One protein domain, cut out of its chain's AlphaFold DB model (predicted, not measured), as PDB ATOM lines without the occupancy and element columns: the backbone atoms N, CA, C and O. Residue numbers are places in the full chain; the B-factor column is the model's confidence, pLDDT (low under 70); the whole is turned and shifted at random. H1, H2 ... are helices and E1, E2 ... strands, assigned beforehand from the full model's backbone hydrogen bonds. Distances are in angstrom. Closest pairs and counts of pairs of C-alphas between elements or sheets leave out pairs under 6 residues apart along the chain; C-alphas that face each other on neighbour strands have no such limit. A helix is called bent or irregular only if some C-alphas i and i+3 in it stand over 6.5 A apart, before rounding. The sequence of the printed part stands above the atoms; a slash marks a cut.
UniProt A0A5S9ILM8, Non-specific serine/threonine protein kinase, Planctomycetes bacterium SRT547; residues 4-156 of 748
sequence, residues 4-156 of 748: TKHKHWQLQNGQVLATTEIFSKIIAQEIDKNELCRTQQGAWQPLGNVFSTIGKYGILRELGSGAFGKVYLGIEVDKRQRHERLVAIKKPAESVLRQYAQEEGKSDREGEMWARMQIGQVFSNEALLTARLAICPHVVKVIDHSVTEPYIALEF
ATOM      1  N   THR A   4     106.746  99.073  99.985       87.50
ATOM      2  CA  THR A   4     106.279  99.859  98.827       87.50
ATOM      3  C   THR A   4     106.237  99.043  97.531       87.50
ATOM      4  O   THR A   4     105.539  99.410  96.587       87.50
ATOM      5  N   LYS A   5     106.944  97.905  97.490       87.94
ATOM      6  CA  LYS A   5     106.997  96.996  96.336       87.94
ATOM      7  C   LYS A   5     105.854  95.979  96.300       87.94
ATOM      8  O   LYS A   5     105.670  95.313  95.283       87.94
ATOM      9  N   HIS A   6     105.081  95.851  97.376       86.00
ATOM     10  CA  HIS A   6     104.059  94.818  97.522       86.00
ATOM     11  C   HIS A   6     102.696  95.462  97.735       86.00
ATOM     12  O   HIS A   6     102.457  96.071  98.766       86.00
ATOM     13  N   LYS A   7     101.794  95.333  96.757       83.00
ATOM     14  CA  LYS A   7     100.475  95.983  96.821       83.00
ATOM     15  C   LYS A   7      99.432  95.177  97.595       83.00
ATOM     16  O   LYS A   7      98.590  95.780  98.247       83.00
ATOM     17  N   HIS A   8      99.495  93.847  97.520       91.19
ATOM     18  CA  HIS A   8      98.486  92.942  98.074       91.19
ATOM     19  C   HIS A   8      99.134  91.760  98.790       91.19
ATOM     20  O   HIS A   8     100.198  91.286  98.380       91.19
ATOM     21  N   TRP A   9      98.449  91.269  99.818       94.31
ATOM     22  CA  TRP A   9      98.882  90.153 100.649       94.31
ATOM     23  C   TRP A   9      97.724  89.198 100.882       94.31
ATOM     24  O   TRP A   9      96.598  89.630 101.114       94.31
ATOM     25  N   GLN A  10      98.018  87.904 100.833       95.44
ATOM     26  CA  GLN A  10      97.066  86.859 101.175       95.44
ATOM     27  C   GLN A  10      97.198  86.524 102.662       95.44
ATOM     28  O   GLN A  10      98.311  86.275 103.130       95.44
ATOM     29  N   LEU A  11      96.075  86.510 103.377       94.44
ATOM     30  CA  LEU A  11      95.960  86.061 104.762       94.44
ATOM     31  C   LEU A  11      95.575  84.581 104.835       94.44
ATOM     32  O   LEU A  11      94.989  84.031 103.898       94.44
ATOM     33  N   GLN A  12      95.889  83.932 105.956       91.19
ATOM     34  CA  GLN A  12      95.601  82.509 106.173       91.19
ATOM     35  C   GLN A  12      94.100  82.192 106.109       91.19
ATOM     36  O   GLN A  12      93.718  81.115 105.660       91.19
ATOM     37  N   ASN A  13      93.253  83.150 106.489       87.00
ATOM     38  CA  ASN A  13      91.796  83.056 106.400       87.00
ATOM     39  C   ASN A  13      91.238  83.168 104.957       87.00
ATOM     40  O   ASN A  13      90.023  83.156 104.763       87.00
ATOM     41  N   GLY A  14      92.106  83.301 103.946       88.94
ATOM     42  CA  GLY A  14      91.746  83.393 102.529       88.94
ATOM     43  C   GLY A  14      91.528  84.816 102.002       88.94
ATOM     44  O   GLY A  14      91.433  84.992 100.787       88.94
ATOM     45  N   GLN A  15      91.493  85.839 102.863       93.50
ATOM     46  CA  GLN A  15      91.357  87.234 102.437       93.50
ATOM     47  C   GLN A  15      92.608  87.727 101.701       93.50
ATOM     48  O   GLN A  15      93.736  87.365 102.038       93.50
ATOM     49  N   VAL A  16      92.409  88.604 100.716       94.12
ATOM     50  CA  VAL A  16      93.489  89.338 100.051       94.12
ATOM     51  C   VAL A  16      93.305  90.812 100.357       94.12
ATOM     52  O   VAL A  16      92.311  91.403  99.945       94.12
ATOM     53  N   LEU A  17      94.252  91.389 101.090       92.31
ATOM     54  CA  LEU A  17      94.185  92.772 101.553       92.31
ATOM     55  C   LEU A  17      95.332  93.597 100.980       92.31
ATOM     56  O   LEU A  17      96.443  93.095 100.772       92.31
ATOM     57  N   ALA A  18      95.076  94.881 100.751       90.81
ATOM     58  CA  ALA A  18      96.124  95.831 100.417       90.81
ATOM     59  C   ALA A  18      97.020  96.118 101.634       90.81
ATOM     60  O   ALA A  18      96.595  96.023 102.786       90.81
ATOM     61  N   THR A  19      98.268  96.535 101.398       90.50
ATOM     62  CA  THR A  19      99.202  96.910 102.480       90.50
ATOM     63  C   THR A  19      98.617  97.953 103.436       90.50
ATOM     64  O   THR A  19      98.826  97.864 104.646       90.50
ATOM     65  N   THR A  20      97.855  98.919 102.925       88.31
ATOM     66  CA  THR A  20      97.257  99.991 103.733       88.31
ATOM     67  C   THR A  20      96.058  99.517 104.551       88.31
ATOM     68  O   THR A  20      95.912  99.912 105.708       88.31
ATOM     69  N   GLU A  21      95.269  98.581 104.021       89.50
ATOM     70  CA  GLU A  21      94.190  97.911 104.757       89.50
ATOM     71  C   GLU A  21      94.734  97.068 105.912       89.50
ATOM     72  O   GLU A  21      94.176  97.090 107.010       89.50
ATOM     73  N   ILE A  22      95.856  96.374 105.699       91.62
ATOM     74  CA  ILE A  22      96.525  95.595 106.749       91.62
ATOM     75  C   ILE A  22      96.996  96.512 107.872       91.62
ATOM     76  O   ILE A  22      96.691  96.248 109.034       91.62
ATOM     77  N   PHE A  23      97.669  97.624 107.553       91.44
ATOM     78  CA  PHE A  23      98.038  98.604 108.575       91.44
ATOM     79  C   PHE A  23      96.816  99.152 109.314       91.44
ATOM     80  O   PHE A  23      96.850  99.236 110.540       91.44
ATOM     81  N   SER A  24      95.724  99.457 108.602       88.75
ATOM     82  CA  SER A  24      94.477  99.932 109.215       88.75
ATOM     83  C   SER A  24      93.932  98.928 110.223       88.75
ATOM     84  O   SER A  24      93.585  99.307 111.341       88.75
ATOM     85  N   LYS A  25      93.878  97.646 109.850       90.12
ATOM     86  CA  LYS A  25      93.383  96.579 110.723       90.12
ATOM     87  C   LYS A  25      94.299  96.335 111.917       90.12
ATOM     88  O   LYS A  25      93.797  96.189 113.026       90.12
ATOM     89  N   ILE A  26      95.622  96.355 111.722       90.38
ATOM     90  CA  ILE A  26      96.598  96.202 112.815       90.38
ATOM     91  C   ILE A  26      96.463  97.350 113.821       90.38
ATOM     92  O   ILE A  26      96.387  97.105 115.023       90.38
ATOM     93  N   ILE A  27      96.405  98.599 113.348       86.88
ATOM     94  CA  ILE A  27      96.271  99.788 114.208       86.88
ATOM     95  C   ILE A  27      94.927  99.772 114.947       86.88
ATOM     96  O   ILE A  27      94.855 100.134 116.120       86.88
ATOM     97  N   ALA A  28      93.867  99.315 114.280       87.06
ATOM     98  CA  ALA A  28      92.537  99.178 114.861       87.06
ATOM     99  C   ALA A  28      92.364  97.962 115.785       87.06
ATOM    100  O   ALA A  28      91.292  97.825 116.370       87.06
ATOM    101  N   GLN A  29      93.381  97.099 115.905       89.00
ATOM    102  CA  GLN A  29      93.308  95.817 116.618       89.00
ATOM    103  C   GLN A  29      92.188  94.896 116.088       89.00
ATOM    104  O   GLN A  29      91.609  94.108 116.825       89.00
ATOM    105  N   GLU A  30      91.879  95.000 114.792       90.38
ATOM    106  CA  GLU A  30      90.872  94.187 114.092       90.38
ATOM    107  C   GLU A  30      91.461  92.892 113.504       90.38
ATOM    108  O   GLU A  30      90.725  92.081 112.948       90.38
ATOM    109  N   ILE A  31      92.785  92.722 113.576       90.69
ATOM    110  CA  ILE A  31      93.510  91.543 113.100       90.69
ATOM    111  C   ILE A  31      94.631  91.183 114.081       90.69
ATOM    112  O   ILE A  31      95.293  92.077 114.620       90.69
ATOM    113  N   ASP A  32      94.844  89.888 114.318       89.75
ATOM    114  CA  ASP A  32      95.921  89.406 115.188       89.75
ATOM    115  C   ASP A  32      97.272  89.505 114.460       89.75
ATOM    116  O   ASP A  32      97.420  89.083 113.314       89.75
ATOM    117  N   LYS A  33      98.297  90.032 115.137       90.25
ATOM    118  CA  LYS A  33      99.668  90.098 114.605       90.25
ATOM    119  C   LYS A  33     100.288  88.713 114.384       90.25
ATOM    120  O   LYS A  33     101.264  88.616 113.640       90.25
ATOM    121  N   ASN A  34      99.747  87.669 115.008       93.31
ATOM    122  CA  ASN A  34     100.171  86.287 114.801       93.31
ATOM    123  C   ASN A  34      99.539  85.639 113.560       93.31
ATOM    124  O   ASN A  34     100.013  84.585 113.136       93.31
ATOM    125  N   GLU A  35      98.509  86.248 112.957       93.94
ATOM    126  CA  GLU A  35      97.919  85.736 111.719       93.94
ATOM    127  C   GLU A  35      98.968  85.715 110.598       93.94
ATOM    128  O   GLU A  35      99.771  86.642 110.445       93.94
ATOM    129  N   LEU A  36      98.991  84.625 109.825       94.75
ATOM    130  CA  LEU A  36      99.975  84.443 108.766       94.75
ATOM    131  C   LEU A  36      99.561  85.203 107.507       94.75
ATOM    132  O   LEU A  36      98.410  85.162 107.068       94.75
ATOM    133  N   CYS A  37     100.544  85.843 106.884       94.31
ATOM    134  CA  CYS A  37     100.413  86.515 105.604       94.31
ATOM    135  C   CYS A  37     101.499  86.050 104.629       94.31
ATOM    136  O   CYS A  37     102.561  85.566 105.034       94.31
ATOM    137  N   ARG A  38     101.247  86.219 103.331       93.50
ATOM    138  CA  ARG A  38     102.257  86.041 102.283       93.50
ATOM    139  C   ARG A  38     102.004  86.933 101.075       93.50
ATOM    140  O   ARG A  38     100.872  87.322 100.784       93.50
ATOM    141  N   THR A  39     103.064  87.196 100.323       89.69
ATOM    142  CA  THR A  39     102.965  87.653  98.930       89.69
ATOM    143  C   THR A  39     102.643  86.467  98.015       89.69
ATOM    144  O   THR A  39     102.847  85.323  98.417       89.69
ATOM    145  N   GLN A  40     102.227  86.703  96.765       81.31
ATOM    146  CA  GLN A  40     101.887  85.625  95.813       81.31
ATOM    147  C   GLN A  40     102.970  84.534  95.668       81.31
ATOM    148  O   GLN A  40     102.635  83.370  95.492       81.31
ATOM    149  N   GLN A  41     104.251  84.903  95.775       80.12
ATOM    150  CA  GLN A  41     105.404  83.993  95.667       80.12
ATOM    151  C   GLN A  41     106.179  83.838  96.993       80.12
ATOM    152  O   GLN A  41     107.315  83.379  96.999       80.12
ATOM    153  N   GLY A  42     105.606  84.285  98.115       84.25
ATOM    154  CA  GLY A  42     106.292  84.319  99.411       84.25
ATOM    155  C   GLY A  42     105.907  83.160 100.327       84.25
ATOM    156  O   GLY A  42     104.811  82.608 100.223       84.25
ATOM    157  N   ALA A  43     106.788  82.840 101.274       91.06
ATOM    158  CA  ALA A  43     106.460  81.955 102.387       91.06
ATOM    159  C   ALA A  43     105.449  82.617 103.340       91.06
ATOM    160  O   ALA A  43     105.412  83.847 103.471       91.06
ATOM    161  N   TRP A  44     104.649  81.788 104.012       94.62
ATOM    162  CA  TRP A  44     103.777  82.220 105.101       94.62
ATOM    163  C   TRP A  44     104.604  82.713 106.284       94.62
ATOM    164  O   TRP A  44     105.550  82.054 106.707       94.62
ATOM    165  N   GLN A  45     104.232  83.869 106.822       93.69
ATOM    166  CA  GLN A  45     104.923  84.486 107.949       93.69
ATOM    167  C   GLN A  45     103.957  85.352 108.769       93.69
ATOM    168  O   GLN A  45     103.048  85.950 108.187       93.69
ATOM    169  N   PRO A  46     104.132  85.439 110.101       94.94
ATOM    170  CA  PRO A  46     103.272  86.256 110.952       94.94
ATOM    171  C   PRO A  46     103.251  87.721 110.514       94.94
ATOM    172  O   PRO A  46     104.302  88.299 110.220       94.94
ATOM    173  N   LEU A  47     102.070  88.346 110.529       93.19
ATOM    174  CA  LEU A  47     101.894  89.765 110.211       93.19
ATOM    175  C   LEU A  47     102.843  90.661 111.014       93.19
ATOM    176  O   LEU A  47     103.437  91.574 110.447       93.19
ATOM    177  N   GLY A  48     103.044  90.384 112.306       90.38
ATOM    178  CA  GLY A  48     103.922  91.161 113.187       90.38
ATOM    179  C   GLY A  48     105.403  91.161 112.788       90.38
ATOM    180  O   GLY A  48     106.119  92.097 113.142       90.38
ATOM    181  N   ASN A  49     105.856  90.167 112.016       91.69
ATOM    182  CA  ASN A  49     107.230  90.103 111.506       91.69
ATOM    183  C   ASN A  49     107.415  90.941 110.233       91.69
ATOM    184  O   ASN A  49     108.527  91.369 109.921       91.69
ATOM    185  N   VAL A  50     106.328  91.174 109.495       92.12
ATOM    186  CA  VAL A  50     106.336  91.876 108.207       92.12
ATOM    187  C   VAL A  50     105.929  93.341 108.367       92.12
ATOM    188  O   VAL A  50     106.570  94.231 107.807       92.12
ATOM    189  N   PHE A  51     104.876  93.599 109.141       93.56
ATOM    190  CA  PHE A  51     104.240  94.901 109.290       93.56
ATOM    191  C   PHE A  51     104.567  95.505 110.655       93.56
ATOM    192  O   PHE A  51     104.088  95.060 111.698       93.56
ATOM    193  N   SER A  52     105.354  96.579 110.639       92.50
ATOM    194  CA  SER A  52     105.658  97.374 111.830       92.50
ATOM    195  C   SER A  52     104.825  98.656 111.836       92.50
ATOM    196  O   SER A  52     104.636  99.288 110.798       92.50
ATOM    197  N   THR A  53     104.319  99.040 113.004       91.62
ATOM    198  CA  THR A  53     103.513 100.251 113.213       91.62
ATOM    199  C   THR A  53     104.115 101.082 114.338       91.62
ATOM    200  O   THR A  53     104.846 100.552 115.174       91.62
ATOM    201  N   ILE A  54     103.837 102.384 114.329       90.12
ATOM    202  CA  ILE A  54     104.241 103.333 115.370       90.12
ATOM    203  C   ILE A  54     103.183 104.431 115.471       90.12
ATOM    204  O   ILE A  54     102.847 105.063 114.466       90.12
ATOM    205  N   GLY A  55     102.600 104.626 116.656       87.50
ATOM    206  CA  GLY A  55     101.388 105.439 116.801       87.50
ATOM    207  C   GLY A  55     100.299 105.067 115.777       87.50
ATOM    208  O   GLY A  55      99.837 103.930 115.721       87.50
ATOM    209  N   LYS A  56      99.905 106.036 114.942       88.69
ATOM    210  CA  LYS A  56      98.907 105.883 113.860       88.69
ATOM    211  C   LYS A  56      99.508 105.587 112.476       88.69
ATOM    212  O   LYS A  56      98.820 105.716 111.462       88.69
ATOM    213  N   TYR A  57     100.795 105.251 112.419       92.44
ATOM    214  CA  TYR A  57     101.530 105.107 111.168       92.44
ATOM    215  C   TYR A  57     101.961 103.661 110.917       92.44
ATOM    216  O   TYR A  57     102.477 102.985 111.808       92.44
ATOM    217  N   GLY A  58     101.810 103.207 109.674       93.44
ATOM    218  CA  GLY A  58     102.454 101.994 109.169       93.44
ATOM    219  C   GLY A  58     103.855 102.298 108.642       93.44
ATOM    220  O   GLY A  58     104.032 103.266 107.906       93.44
ATOM    221  N   ILE A  59     104.859 101.495 108.999       94.94
ATOM    222  CA  ILE A  59     106.244 101.657 108.527       94.94
ATOM    223  C   ILE A  59     106.427 100.888 107.218       94.94
ATOM    224  O   ILE A  59     106.327  99.666 107.201       94.94
ATOM    225  N   LEU A  60     106.749 101.592 106.130       95.12
ATOM    226  CA  LEU A  60     106.896 101.009 104.793       95.12
ATOM    227  C   LEU A  60     108.322 100.530 104.498       95.12
ATOM    228  O   LEU A  60     108.509  99.416 104.010       95.12
ATOM    229  N   ARG A  61     109.328 101.376 104.755       94.88
ATOM    230  CA  ARG A  61     110.754 101.058 104.545       94.88
ATOM    231  C   ARG A  61     111.669 102.023 105.295       94.88
ATOM    232  O   ARG A  61     111.261 103.129 105.631       94.88
ATOM    233  N   GLU A  62     112.921 101.637 105.513       93.94
ATOM    234  CA  GLU A  62     113.963 102.548 106.010       93.94
ATOM    235  C   GLU A  62     114.379 103.536 104.897       93.94
ATOM    236  O   GLU A  62     114.505 103.157 103.728       93.94
ATOM    237  N   LEU A  63     114.533 104.816 105.248       91.19
ATOM    238  CA  LEU A  63     115.045 105.886 104.379       91.19
ATOM    239  C   LEU A  63     116.533 106.142 104.628       91.19
ATOM    240  O   LEU A  63     117.272 106.407 103.685       91.19
ATOM    241  N   GLY A  64     116.962 106.056 105.887       85.00
ATOM    242  CA  GLY A  64     118.347 106.267 106.282       85.00
ATOM    243  C   GLY A  64     118.561 106.070 107.778       85.00
ATOM    244  O   GLY A  64     117.612 105.983 108.560       85.00
ATOM    245  N   SER A  65     119.828 106.025 108.172       78.56
ATOM    246  CA  SER A  65     120.256 105.938 109.566       78.56
ATOM    247  C   SER A  65     121.262 107.044 109.874       78.56
ATOM    248  O   SER A  65     122.066 107.426 109.026       78.56
ATOM    249  N   GLY A  66     121.178 107.587 111.083       65.56
ATOM    250  CA  GLY A  66     122.071 108.614 111.605       65.56
ATOM    251  C   GLY A  66     122.575 108.250 112.999       65.56
ATOM    252  O   GLY A  66     122.232 107.206 113.554       65.56
ATOM    253  N   ALA A  67     123.377 109.136 113.588       58.91
ATOM    254  CA  ALA A  67     124.041 108.902 114.871       58.91
ATOM    255  C   ALA A  67     123.083 108.595 116.041       58.91
ATOM    256  O   ALA A  67     123.472 107.859 116.947       58.91
ATOM    257  N   PHE A  68     121.862 109.140 116.007       62.22
ATOM    258  CA  PHE A  68     120.871 109.055 117.090       62.22
ATOM    259  C   PHE A  68     119.663 108.175 116.758       62.22
ATOM    260  O   PHE A  68     118.852 107.882 117.636       62.22
ATOM    261  N   GLY A  69     119.505 107.744 115.505       77.56
ATOM    262  CA  GLY A  69     118.287 107.055 115.114       77.56
ATOM    263  C   GLY A  69     118.173 106.704 113.647       77.56
ATOM    264  O   GLY A  69     119.085 106.906 112.849       77.56
ATOM    265  N   LYS A  70     117.016 106.149 113.312       89.25
ATOM    266  CA  LYS A  70     116.652 105.731 111.965       89.25
ATOM    267  C   LYS A  70     115.455 106.531 111.484       89.25
ATOM    268  O   LYS A  70     114.550 106.841 112.259       89.25
ATOM    269  N   VAL A  71     115.457 106.837 110.196       92.56
ATOM    270  CA  VAL A  71     114.363 107.515 109.509       92.56
ATOM    271  C   VAL A  71     113.691 106.510 108.590       92.56
ATOM    272  O   VAL A  71     114.357 105.805 107.833       92.56
ATOM    273  N   TYR A  72     112.369 106.445 108.648       95.56
ATOM    274  CA  TYR A  72     111.548 105.525 107.872       95.56
ATOM    275  C   TYR A  72     110.554 106.282 107.008       95.56
ATOM    276  O   TYR A  72     110.064 107.335 107.394       95.56
ATOM    277  N   LEU A  73     110.209 105.712 105.862       96.38
ATOM    278  CA  LEU A  73     109.013 106.091 105.133       96.38
ATOM    279  C   LEU A  73     107.841 105.402 105.820       96.38
ATOM    280  O   LEU A  73     107.851 104.179 105.981       96.38
ATOM    281  N   GLY A  74     106.849 106.181 106.218       95.50
ATOM    282  CA  GLY A  74     105.616 105.691 106.802       95.50
ATOM    283  C   GLY A  74     104.392 106.175 106.045       95.50
ATOM    284  O   GLY A  74     104.472 107.053 105.183       95.50
ATOM    285  N   ILE A  75     103.254 105.593 106.391       92.19
ATOM    286  CA  ILE A  75     101.941 105.962 105.881       92.19
ATOM    287  C   ILE A  75     100.995 106.201 107.050       92.19
ATOM    288  O   ILE A  75     100.895 105.373 107.955       92.19
ATOM    289  N   GLU A  76     100.339 107.357 107.059       89.94
ATOM    290  CA  GLU A  76      99.264 107.656 108.001       89.94
ATOM    291  C   GLU A  76      98.005 106.903 107.584       89.94
ATOM    292  O   GLU A  76      97.580 106.985 106.429       89.94
ATOM    293  N   VAL A  77      97.412 106.179 108.533       78.00
ATOM    294  CA  VAL A  77      96.214 105.378 108.290       78.00
ATOM    295  C   VAL A  77      95.098 105.886 109.201       78.00
ATOM    296  O   VAL A  77      95.040 105.550 110.380       78.00
ATOM    297  N   ASP A  78      94.228 106.750 108.665       68.00
ATOM    298  CA  ASP A  78      93.073 107.321 109.377       68.00
ATOM    299  C   ASP A  78      91.766 106.691 108.866       68.00
ATOM    300  O   ASP A  78      91.468 106.734 107.672       68.00
ATOM    301  N   LYS A  79      90.934 106.175 109.783       56.47
ATOM    302  CA  LYS A  79      89.598 105.622 109.487       56.47
ATOM    303  C   LYS A  79      88.646 106.640 108.835       56.47
ATOM    304  O   LYS A  79      87.635 106.245 108.259       56.47
ATOM    305  N   ARG A  80      88.912 107.948 108.961       56.66
ATOM    306  CA  ARG A  80      88.030 109.037 108.498       56.66
ATOM    307  C   ARG A  80      88.475 109.703 107.197       56.66
ATOM    308  O   ARG A  80      87.662 110.398 106.585       56.66
ATOM    309  N   GLN A  81      89.721 109.521 106.761       53.75
ATOM    310  CA  GLN A  81      90.245 110.167 105.555       53.75
ATOM    311  C   GLN A  81      90.367 109.175 104.398       53.75
ATOM    312  O   GLN A  81      90.893 108.082 104.542       53.75
ATOM    313  N   ARG A  82      89.901 109.583 103.211       54.00
ATOM    314  CA  ARG A  82      90.026 108.805 101.961       54.00
ATOM    315  C   ARG A  82      91.410 108.909 101.304       54.00
ATOM    316  O   ARG A  82      91.572 108.433 100.185       54.00
ATOM    317  N   HIS A  83      92.375 109.575 101.941       58.62
ATOM    318  CA  HIS A  83      93.678 109.855 101.345       58.62
ATOM    319  C   HIS A  83      94.812 109.337 102.220       58.62
ATOM    320  O   HIS A  83      94.923 109.681 103.392       58.62
ATOM    321  N   GLU A  84      95.662 108.529 101.597       74.44
ATOM    322  CA  GLU A  84      96.909 108.026 102.152       74.44
ATOM    323  C   GLU A  84      97.936 109.162 102.208       74.44
ATOM    324  O   GLU A  84      98.258 109.771 101.183       74.44
ATOM    325  N   ARG A  85      98.459 109.465 103.402       87.38
ATOM    326  CA  ARG A  85      99.515 110.469 103.575       87.38
ATOM    327  C   ARG A  85     100.839 109.786 103.883       87.38
ATOM    328  O   ARG A  85     100.981 109.142 104.919       87.38
ATOM    329  N   LEU A  86     101.820 109.966 103.001       93.56
ATOM    330  CA  LEU A  86     103.194 109.545 103.262       93.56
ATOM    331  C   LEU A  86     103.886 110.513 104.223       93.56
ATOM    332  O   LEU A  86     103.739 111.733 104.113       93.56
ATOM    333  N   VAL A  87     104.662 109.953 105.144       95.50
ATOM    334  CA  VAL A  87     105.394 110.686 106.180       95.50
ATOM    335  C   VAL A  87     106.812 110.139 106.325       95.50
ATOM    336  O   VAL A  87     107.066 108.969 106.041       95.50
ATOM    337  N   ALA A  88     107.744 110.972 106.775       96.44
ATOM    338  CA  ALA A  88     109.051 110.525 107.239       96.44
ATOM    339  C   ALA A  88     109.010 110.379 108.765       96.44
ATOM    340  O   ALA A  88     108.655 111.318 109.467       96.44
ATOM    341  N   ILE A  89     109.355 109.207 109.292       95.50
ATOM    342  CA  ILE A  89     109.294 108.899 110.723       95.50
ATOM    343  C   ILE A  89     110.709 108.718 111.243       95.50
ATOM    344  O   ILE A  89     111.361 107.717 110.947       95.50
ATOM    345  N   LYS A  90     111.177 109.677 112.035       92.88
ATOM    346  CA  LYS A  90     112.452 109.609 112.746       92.88
ATOM    347  C   LYS A  90     112.207 108.988 114.117       92.88
ATOM    348  O   LYS A  90     111.412 109.514 114.891       92.88
ATOM    349  N   LYS A  91     112.885 107.883 114.425       90.94
ATOM    350  CA  LYS A  91     112.826 107.210 115.733       90.94
ATOM    351  C   LYS A  91     114.231 106.854 116.222       90.94
ATOM    352  O   LYS A  91     115.114 106.635 115.385       90.94
ATOM    353  N   PRO A  92     114.474 106.782 117.538       85.00
ATOM    354  CA  PRO A  92     115.776 106.381 118.037       85.00
ATOM    355  C   PRO A  92     116.092 104.940 117.648       85.00
ATOM    356  O   PRO A  92     115.204 104.100 117.483       85.00
ATOM    357  N   ALA A  93     117.378 104.662 117.461       83.38
ATOM    358  CA  ALA A  93     117.830 103.307 117.205       83.38
ATOM    359  C   ALA A  93     117.749 102.500 118.504       83.38
ATOM    360  O   ALA A  93     118.053 103.008 119.581       83.38
ATOM    361  N   GLU A  94     117.392 101.223 118.393       82.44
ATOM    362  CA  GLU A  94     117.285 100.337 119.555       82.44
ATOM    363  C   GLU A  94     118.618 100.227 120.313       82.44
ATOM    364  O   GLU A  94     118.648 100.205 121.537       82.44
ATOM    365  N   SER A  95     119.742 100.250 119.589       78.88
ATOM    366  CA  SER A  95     121.081 100.297 120.182       78.88
ATOM    367  C   SER A  95     121.323 101.561 121.003       78.88
ATOM    368  O   SER A  95     121.968 101.478 122.038       78.88
ATOM    369  N   VAL A  96     120.786 102.708 120.578       75.00
ATOM    370  CA  VAL A  96     120.907 103.975 121.314       75.00
ATOM    371  C   VAL A  96     120.077 103.914 122.590       75.00
ATOM    372  O   VAL A  96     120.587 104.283 123.637       75.00
ATOM    373  N   LEU A  97     118.846 103.392 122.533       75.00
ATOM    374  CA  LEU A  97     118.012 103.181 123.724       75.00
ATOM    375  C   LEU A  97     118.692 102.239 124.727       75.00
ATOM    376  O   LEU A  97     118.757 102.549 125.915       75.00
ATOM    377  N   ARG A  98     119.250 101.122 124.242       77.06
ATOM    378  CA  ARG A  98     119.988 100.158 125.072       77.06
ATOM    379  C   ARG A  98     121.256 100.754 125.657       77.06
ATOM    380  O   ARG A  98     121.498 100.560 126.839       77.06
ATOM    381  N   GLN A  99     122.039 101.482 124.864       70.06
ATOM    382  CA  GLN A  99     123.244 102.157 125.339       70.06
ATOM    383  C   GLN A  99     122.894 103.187 126.420       70.06
ATOM    384  O   GLN A  99     123.508 103.169 127.477       70.06
ATOM    385  N   TYR A 100     121.858 104.006 126.207       66.31
ATOM    386  CA  TYR A 100     121.376 104.969 127.205       66.31
ATOM    387  C   TYR A 100     120.937 104.290 128.508       66.31
ATOM    388  O   TYR A 100     121.185 104.810 129.589       66.31
ATOM    389  N   ALA A 101     120.278 103.132 128.418       66.81
ATOM    390  CA  ALA A 101     119.891 102.359 129.595       66.81
ATOM    391  C   ALA A 101     121.113 101.729 130.300       66.81
ATOM    392  O   ALA A 101     121.221 101.786 131.525       66.81
ATOM    393  N   GLN A 102     122.063 101.187 129.531       66.31
ATOM    394  CA  GLN A 102     123.280 100.536 130.031       66.31
ATOM    395  C   GLN A 102     124.264 101.507 130.688       66.31
ATOM    396  O   GLN A 102     124.815 101.174 131.733       66.31
ATOM    397  N   GLU A 103     124.469 102.698 130.116       60.94
ATOM    398  CA  GLU A 103     125.319 103.755 130.692       60.94
ATOM    399  C   GLU A 103     124.850 104.173 132.097       60.94
ATOM    400  O   GLU A 103     125.641 104.624 132.919       60.94
ATOM    401  N   GLU A 104     123.575 103.939 132.400       57.47
ATOM    402  CA  GLU A 104     122.929 104.239 133.678       57.47
ATOM    403  C   GLU A 104     122.839 103.022 134.610       57.47
ATOM    404  O   GLU A 104     122.215 103.098 135.671       57.47
ATOM    405  N   GLY A 105     123.421 101.886 134.213       60.62
ATOM    406  CA  GLY A 105     123.385 100.633 134.968       60.62
ATOM    407  C   GLY A 105     122.011  99.956 135.003       60.62
ATOM    408  O   GLY A 105     121.772  99.124 135.874       60.62
ATOM    409  N   LYS A 106     121.097 100.301 134.085       65.62
ATOM    410  CA  LYS A 106     119.729  99.764 134.042       65.62
ATOM    411  C   LYS A 106     119.597  98.774 132.885       65.62
ATOM    412  O   LYS A 106     119.683  99.154 131.721       65.62
ATOM    413  N   SER A 107     119.386  97.496 133.190       65.19
ATOM    414  CA  SER A 107     119.252  96.424 132.186       65.19
ATOM    415  C   SER A 107     117.853  95.806 132.126       65.19
ATOM    416  O   SER A 107     117.647  94.811 131.434       65.19
ATOM    417  N   ASP A 108     116.903  96.356 132.875       72.19
ATOM    418  CA  ASP A 108     115.539  95.862 133.007       72.19
ATOM    419  C   ASP A 108     114.532  96.690 132.188       72.19
ATOM    420  O   ASP A 108     114.863  97.687 131.539       72.19
ATOM    421  N   ARG A 109     113.263  96.257 132.196       67.00
ATOM    422  CA  ARG A 109     112.176  96.938 131.471       67.00
ATOM    423  C   ARG A 109     111.980  98.389 131.928       67.00
ATOM    424  O   ARG A 109     111.592  99.229 131.117       67.00
ATOM    425  N   GLU A 110     112.245  98.692 133.198       65.94
ATOM    426  CA  GLU A 110     112.180 100.060 133.721       65.94
ATOM    427  C   GLU A 110     113.291 100.940 133.133       65.94
ATOM    428  O   GLU A 110     113.022 102.079 132.743       65.94
ATOM    429  N   GLY A 111     114.505 100.402 132.980       65.25
ATOM    430  CA  GLY A 111     115.611 101.043 132.269       65.25
ATOM    431  C   GLY A 111     115.284 101.396 130.821       65.25
ATOM    432  O   GLY A 111     115.527 102.526 130.389       65.25
ATOM    433  N   GLU A 112     114.668 100.468 130.085       68.69
ATOM    434  CA  GLU A 112     114.239 100.712 128.704       68.69
ATOM    435  C   GLU A 112     113.168 101.814 128.631       68.69
ATOM    436  O   GLU A 112     113.254 102.726 127.804       68.69
ATOM    437  N   MET A 113     112.177 101.781 129.528       66.06
ATOM    438  CA  MET A 113     111.116 102.790 129.578       66.06
ATOM    439  C   MET A 113     111.659 104.176 129.957       66.06
ATOM    440  O   MET A 113     111.248 105.187 129.382       66.06
ATOM    441  N   TRP A 114     112.619 104.233 130.881       70.62
ATOM    442  CA  TRP A 114     113.317 105.464 131.237       70.62
ATOM    443  C   TRP A 114     114.092 106.036 130.043       70.62
ATOM    444  O   TRP A 114     113.935 107.219 129.735       70.62
ATOM    445  N   ALA A 115     114.859 105.205 129.325       68.50
ATOM    446  CA  ALA A 115     115.614 105.627 128.144       68.50
ATOM    447  C   ALA A 115     114.681 106.160 127.048       68.50
ATOM    448  O   ALA A 115     114.940 107.220 126.471       68.50
ATOM    449  N   ARG A 116     113.544 105.483 126.821       75.88
ATOM    450  CA  ARG A 116     112.488 105.961 125.918       75.88
ATOM    451  C   ARG A 116     111.993 107.344 126.335       75.88
ATOM    452  O   ARG A 116     111.993 108.247 125.511       75.88
ATOM    453  N   MET A 117     111.659 107.555 127.606       69.06
ATOM    454  CA  MET A 117     111.145 108.845 128.078       69.06
ATOM    455  C   MET A 117     112.158 109.992 127.914       69.06
ATOM    456  O   MET A 117     111.776 111.087 127.500       69.06
ATOM    457  N   GLN A 118     113.444 109.762 128.210       69.06
ATOM    458  CA  GLN A 118     114.488 110.789 128.071       69.06
ATOM    459  C   GLN A 118     114.731 111.156 126.606       69.06
ATOM    460  O   GLN A 118     114.687 112.328 126.230       69.06
ATOM    461  N   ILE A 119     114.928 110.151 125.750       71.12
ATOM    462  CA  ILE A 119     115.157 110.376 124.322       71.12
ATOM    463  C   ILE A 119     113.903 110.958 123.657       71.12
ATOM    464  O   ILE A 119     114.004 111.847 122.812       71.12
ATOM    465  N   GLY A 120     112.717 110.532 124.089       74.25
ATOM    466  CA  GLY A 120     111.439 111.090 123.659       74.25
ATOM    467  C   GLY A 120     111.310 112.585 123.942       74.25
ATOM    468  O   GLY A 120     110.801 113.315 123.095       74.25
ATOM    469  N   GLN A 121     111.817 113.077 125.078       72.56
ATOM    470  CA  GLN A 121     111.837 114.517 125.371       72.56
ATOM    471  C   GLN A 121     112.764 115.284 124.422       72.56
ATOM    472  O   GLN A 121     112.399 116.365 123.964       72.56
ATOM    473  N   VAL A 122     113.926 114.720 124.081       74.12
ATOM    474  CA  VAL A 122     114.850 115.322 123.105       74.12
ATOM    475  C   VAL A 122     114.198 115.407 121.722       74.12
ATOM    476  O   VAL A 122     114.202 116.473 121.108       74.12
ATOM    477  N   PHE A 123     113.569 114.320 121.266       80.12
ATOM    478  CA  PHE A 123     112.848 114.276 119.988       80.12
ATOM    479  C   PHE A 123     111.658 115.249 119.980       80.12
ATOM    480  O   PHE A 123     111.438 115.961 119.003       80.12
ATOM    481  N   SER A 124     110.910 115.338 121.082       78.81
ATOM    482  CA  SER A 124     109.817 116.306 121.220       78.81
ATOM    483  C   SER A 124     110.319 117.746 121.156       78.81
ATOM    484  O   SER A 124     109.722 118.563 120.461       78.81
ATOM    485  N   ASN A 125     111.443 118.065 121.799       75.88
ATOM    486  CA  ASN A 125     112.010 119.408 121.733       75.88
ATOM    487  C   ASN A 125     112.436 119.785 120.302       75.88
ATOM    488  O   ASN A 125     112.118 120.878 119.841       75.88
ATOM    489  N   GLU A 126     113.080 118.867 119.577       82.81
ATOM    490  CA  GLU A 126     113.420 119.037 118.154       82.81
ATOM    491  C   GLU A 126     112.164 119.304 117.303       82.81
ATOM    492  O   GLU A 126     112.107 120.266 116.528       82.81
ATOM    493  N   ALA A 127     111.114 118.502 117.504       84.75
ATOM    494  CA  ALA A 127     109.838 118.659 116.814       84.75
ATOM    495  C   ALA A 127     109.187 120.021 117.113       84.75
ATOM    496  O   ALA A 127     108.742 120.712 116.200       84.75
ATOM    497  N   LEU A 128     109.156 120.444 118.377       81.06
ATOM    498  CA  LEU A 128     108.542 121.709 118.779       81.06
ATOM    499  C   LEU A 128     109.314 122.924 118.250       81.06
ATOM    500  O   LEU A 128     108.689 123.887 117.807       81.06
ATOM    501  N   LEU A 129     110.649 122.882 118.253       83.25
ATOM    502  CA  LEU A 129     111.477 123.944 117.676       83.25
ATOM    503  C   LEU A 129     111.259 124.056 116.166       83.25
ATOM    504  O   LEU A 129     110.994 125.152 115.672       83.25
ATOM    505  N   THR A 130     111.280 122.930 115.452       86.00
ATOM    506  CA  THR A 130     111.030 122.888 114.003       86.00
ATOM    507  C   THR A 130     109.608 123.357 113.665       86.00
ATOM    508  O   THR A 130     109.402 124.112 112.717       86.00
ATOM    509  N   ALA A 131     108.609 122.992 114.475       86.88
ATOM    510  CA  ALA A 131     107.216 123.385 114.266       86.88
ATOM    511  C   ALA A 131     106.985 124.907 114.342       86.88
ATOM    512  O   ALA A 131     106.051 125.408 113.712       86.88
ATOM    513  N   ARG A 132     107.850 125.670 115.032       85.00
ATOM    514  CA  ARG A 132     107.797 127.149 115.025       85.00
ATOM    515  C   ARG A 132     108.004 127.737 113.625       85.00
ATOM    516  O   ARG A 132     107.606 128.873 113.388       85.00
ATOM    517  N   LEU A 133     108.579 126.963 112.706       87.88
ATOM    518  CA  LEU A 133     108.851 127.341 111.320       87.88
ATOM    519  C   LEU A 133     107.854 126.752 110.317       87.88
ATOM    520  O   LEU A 133     108.095 126.828 109.118       87.88
ATOM    521  N   ALA A 134     106.712 126.219 110.765       80.06
ATOM    522  CA  ALA A 134     105.750 125.518 109.905       80.06
ATOM    523  C   ALA A 134     105.206 126.339 108.713       80.06
ATOM    524  O   ALA A 134     104.709 125.760 107.743       80.06
ATOM    525  N   ILE A 135     105.277 127.674 108.785       82.50
ATOM    526  CA  ILE A 135     104.854 128.588 107.710       82.50
ATOM    527  C   ILE A 135     105.924 128.688 106.612       82.50
ATOM    528  O   ILE A 135     105.592 128.948 105.456       82.50
ATOM    529  N   CYS A 136     107.197 128.459 106.942       90.75
ATOM    530  CA  CYS A 136     108.287 128.552 105.982       90.75
ATOM    531  C   CYS A 136     108.230 127.373 104.992       90.75
ATOM    532  O   CYS A 136     108.286 126.215 105.415       90.75
ATOM    533  N   PRO A 137     108.152 127.619 103.669       94.25
ATOM    534  CA  PRO A 137     108.124 126.544 102.677       94.25
ATOM    535  C   PRO A 137     109.446 125.766 102.611       94.25
ATOM    536  O   PRO A 137     109.429 124.585 102.256       94.25
ATOM    537  N   HIS A 138     110.553 126.402 103.008       97.25
ATOM    538  CA  HIS A 138     111.914 125.863 102.955       97.25
ATOM    539  C   HIS A 138     112.375 125.201 104.255       97.25
ATOM    540  O   HIS A 138     113.568 124.989 104.458       97.25
ATOM    541  N   VAL A 139     111.442 124.845 105.139       95.62
ATOM    542  CA  VAL A 139     111.696 124.042 106.341       95.62
ATOM    543  C   VAL A 139     110.758 122.842 106.325       95.62
ATOM    544  O   VAL A 139     109.611 122.943 105.879       95.62
ATOM    545  N   VAL A 140     111.254 121.689 106.772       95.06
ATOM    546  CA  VAL A 140     110.452 120.470 106.861       95.06
ATOM    547  C   VAL A 140     109.312 120.657 107.866       95.06
ATOM    548  O   VAL A 140     109.505 121.083 109.004       95.06
ATOM    549  N   LYS A 141     108.091 120.331 107.453       93.25
ATOM    550  CA  LYS A 141     106.915 120.402 108.319       93.25
ATOM    551  C   LYS A 141     106.884 119.235 109.290       93.25
ATOM    552  O   LYS A 141     106.937 118.073 108.889       93.25
ATOM    553  N   VAL A 142     106.683 119.560 110.561       92.81
ATOM    554  CA  VAL A 142     106.359 118.587 111.604       92.81
ATOM    555  C   VAL A 142     104.874 118.257 111.530       92.81
ATOM    556  O   VAL A 142     104.031 119.151 111.492       92.81
ATOM    557  N   ILE A 143     104.559 116.966 111.479       91.69
ATOM    558  CA  ILE A 143     103.190 116.448 111.421       91.69
ATOM    559  C   ILE A 143     102.732 116.030 112.813       91.69
ATOM    560  O   ILE A 143     101.623 116.367 113.218       91.69
ATOM    561  N   ASP A 144     103.574 115.281 113.520       90.00
ATOM    562  CA  ASP A 144     103.250 114.679 114.811       90.00
ATOM    563  C   ASP A 144     104.536 114.289 115.551       90.00
ATOM    564  O   ASP A 144     105.604 114.195 114.942       90.00
ATOM    565  N   HIS A 145     104.448 114.045 116.852       90.56
ATOM    566  CA  HIS A 145     105.548 113.500 117.640       90.56
ATOM    567  C   HIS A 145     105.021 112.807 118.898       90.56
ATOM    568  O   HIS A 145     103.928 113.101 119.378       90.56
ATOM    569  N   SER A 146     105.827 111.920 119.476       86.06
ATOM    570  CA  SER A 146     105.505 111.268 120.744       86.06
ATOM    571  C   SER A 146     106.735 111.165 121.634       86.06
ATOM    572  O   SER A 146     107.851 110.950 121.162       86.06
ATOM    573  N   VAL A 147     106.512 111.345 122.937       76.75
ATOM    574  CA  VAL A 147     107.536 111.222 123.985       76.75
ATOM    575  C   VAL A 147     107.562 109.804 124.557       76.75
ATOM    576  O   VAL A 147     108.629 109.269 124.831       76.75
ATOM    577  N   THR A 148     106.393 109.190 124.754       76.31
ATOM    578  CA  THR A 148     106.261 107.875 125.407       76.31
ATOM    579  C   THR A 148     106.687 106.734 124.492       76.31
ATOM    580  O   THR A 148     107.357 105.799 124.922       76.31
ATOM    581  N   GLU A 149     106.344 106.843 123.212       86.12
ATOM    582  CA  GLU A 149     106.903 106.046 122.127       86.12
ATOM    583  C   GLU A 149     107.720 107.007 121.255       86.12
ATOM    584  O   GLU A 149     107.133 107.686 120.419       86.12
ATOM    585  N   PRO A 150     109.038 107.155 121.478       84.50
ATOM    586  CA  PRO A 150     109.812 108.244 120.886       84.50
ATOM    587  C   PRO A 150     109.798 108.242 119.357       84.50
ATOM    588  O   PRO A 150     110.385 107.359 118.726       84.50
ATOM    589  N   TYR A 151     109.177 109.254 118.752       92.12
ATOM    590  CA  TYR A 151     109.301 109.525 117.322       92.12
ATOM    591  C   TYR A 151     108.960 110.973 116.968       92.12
ATOM    592  O   TYR A 151     108.256 111.663 117.705       92.12
ATOM    593  N   ILE A 152     109.414 111.392 115.786       92.94
ATOM    594  CA  ILE A 152     108.955 112.595 115.087       92.94
ATOM    595  C   ILE A 152     108.448 112.161 113.712       92.94
ATOM    596  O   ILE A 152     109.174 111.511 112.957       92.94
ATOM    597  N   ALA A 153     107.205 112.508 113.390       94.50
ATOM    598  CA  ALA A 153     106.643 112.371 112.057       94.50
ATOM    599  C   ALA A 153     106.758 113.715 111.329       94.50
ATOM    600  O   ALA A 153     106.239 114.738 111.778       94.50
ATOM    601  N   LEU A 154     107.442 113.701 110.195       94.88
ATOM    602  CA  LEU A 154     107.740 114.843 109.345       94.88
ATOM    603  C   LEU A 154     107.082 114.656 107.976       94.88
ATOM    604  O   LEU A 154     106.770 113.534 107.565       94.88
ATOM    605  N   GLU A 155     106.892 115.745 107.235       94.19
ATOM    606  CA  GLU A 155     106.539 115.633 105.821       94.19
ATOM    607  C   GLU A 155     107.610 114.850 105.051       94.19
ATOM    608  O   GLU A 155     108.813 115.008 105.269       94.19
ATOM    609  N   PHE A 156     107.169 113.968 104.157       96.00
ATOM    610  CA  PHE A 156     108.083 113.178 103.348       96.00
ATOM    611  C   PHE A 156     108.580 113.983 102.140       96.00
ATOM    612  O   PHE A 156     107.800 114.344 101.260       96.00
TER     613      PHE A 156
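This is residues 4 to 156 of the 748 residues of the protein "Non-specific serine/threonine protein kinase" of Planctomycetes bacterium SRT547 (UniProt A0A5S9ILM8). A long, strongly twisted six-strand sheet, folded back on itself, makes the middle, with the long helix H4 lying along its E9 and E8 end and a small head at the other end. In that head, H1 is wedged between the big sheet and a small three-strand sheet, while H3 meets the first part of H4. The printed part has 153 residues with four named helices and nine named strands, in the order E1 E2 H1 E3 H2 E4 E5 E6 E7 H3 H4 E8 E9. The large sheet runs E4 E5 E6 E7 E9 E8 and the small one E2 E1 E3, both antiparallel; the class is mixed, helices and strands. The whole is compact, with a radius of gyration of the C-alphas of 17.2 A and spans of 47 by 43 by 25 A.

E1, residues 8 to 11, and E2, residues 16 to 18, form a hairpin, with N 9 and O 17 2.9 A apart, within hydrogen-bond range. E3, residues 36 to 38, is the other antiparallel neighbour of E1, with N 10 and O 38 at 2.9 A. H1, residues 19 to 27, stands up from this small sheet at a height of 9.6 A, over E2 and E1. E2, H1 and E3 are a split strand-helix-strand unit, two strands of one sheet joined through a helix, with E1 between them in the sheet, and its crossover is right-handed. H2, residues 47 to 50, only grazes the small sheet. E4, E5, E6 and E7, residues 52 to 54, 57 to 66, 69 to 76 and 85 to 92, make a meander, each strand the antiparallel neighbour of the one before. Among their pairs within hydrogen-bond range are N 54 and O 57 at 2.9 A, N 63 and O 71 at 2.8 A, and N 72 and O 89 at 2.8 A. E5 bends by 83 degrees at residue 60, and E6 by 60 degrees at residue 73. H1 is also on this larger sheet, over E5 at a height of 8.8 A; the C-alphas of Phe 23 and Gly 58 are their closest, 5.6 A. H3, residues 94 to 103, only grazes the larger sheet, with its residues 94 to 97. H4, residues 109 to 131, touches H3 with residues 111 to 119 alone, at a steep tilt of 63 degrees, opposite ways; the C-alphas of Ala 101 and Gly 111 are the closest, 5.2 A. E8, residues 142 to 146, and E9, residues 151 to 155, form a hairpin, with N 153 and O 144 at 2.8 A, and E9 is the antiparallel neighbour of E7, with N 90 and O 152 at 2.9 A. The larger sheet is a folded sheet, bent back into two leaves: E4 and E5 face E7, E9 and E8, with E6 as the hinge. H4 lies over E9 and E8 at a height of 5.4 A and runs along the strands, 15 degrees from E8 on the local plane; the C-alphas of Ala 131 and Val 142 are closest, 5.6 A. Every O i to N i+4 pair is within hydrogen-bond range in H1, H3 and H4; H2 is too short for one.

E1 begins with C-alpha 8 at (98.486, 92.942, 98.074). From first to last C-alpha, H1 measures 12.4 A, E5 20.8 A, E6 20.3 A, E7 22.1 A, H3 14.2 A and H4 31.9 A. H4 begins with C-alpha 109 at (112.176, 96.938, 131.471), and E9 ends with C-alpha 155 at (106.539, 115.633, 105.821).

The C-alphas of Gly 14 and Glu 104 are the two farthest apart, 48.8 A. The printed part has no cut, and no link is long. The mean pLDDT of the printed part is 84.0; 25 residues are under 70, among them 78 to 83 and 100 to 107.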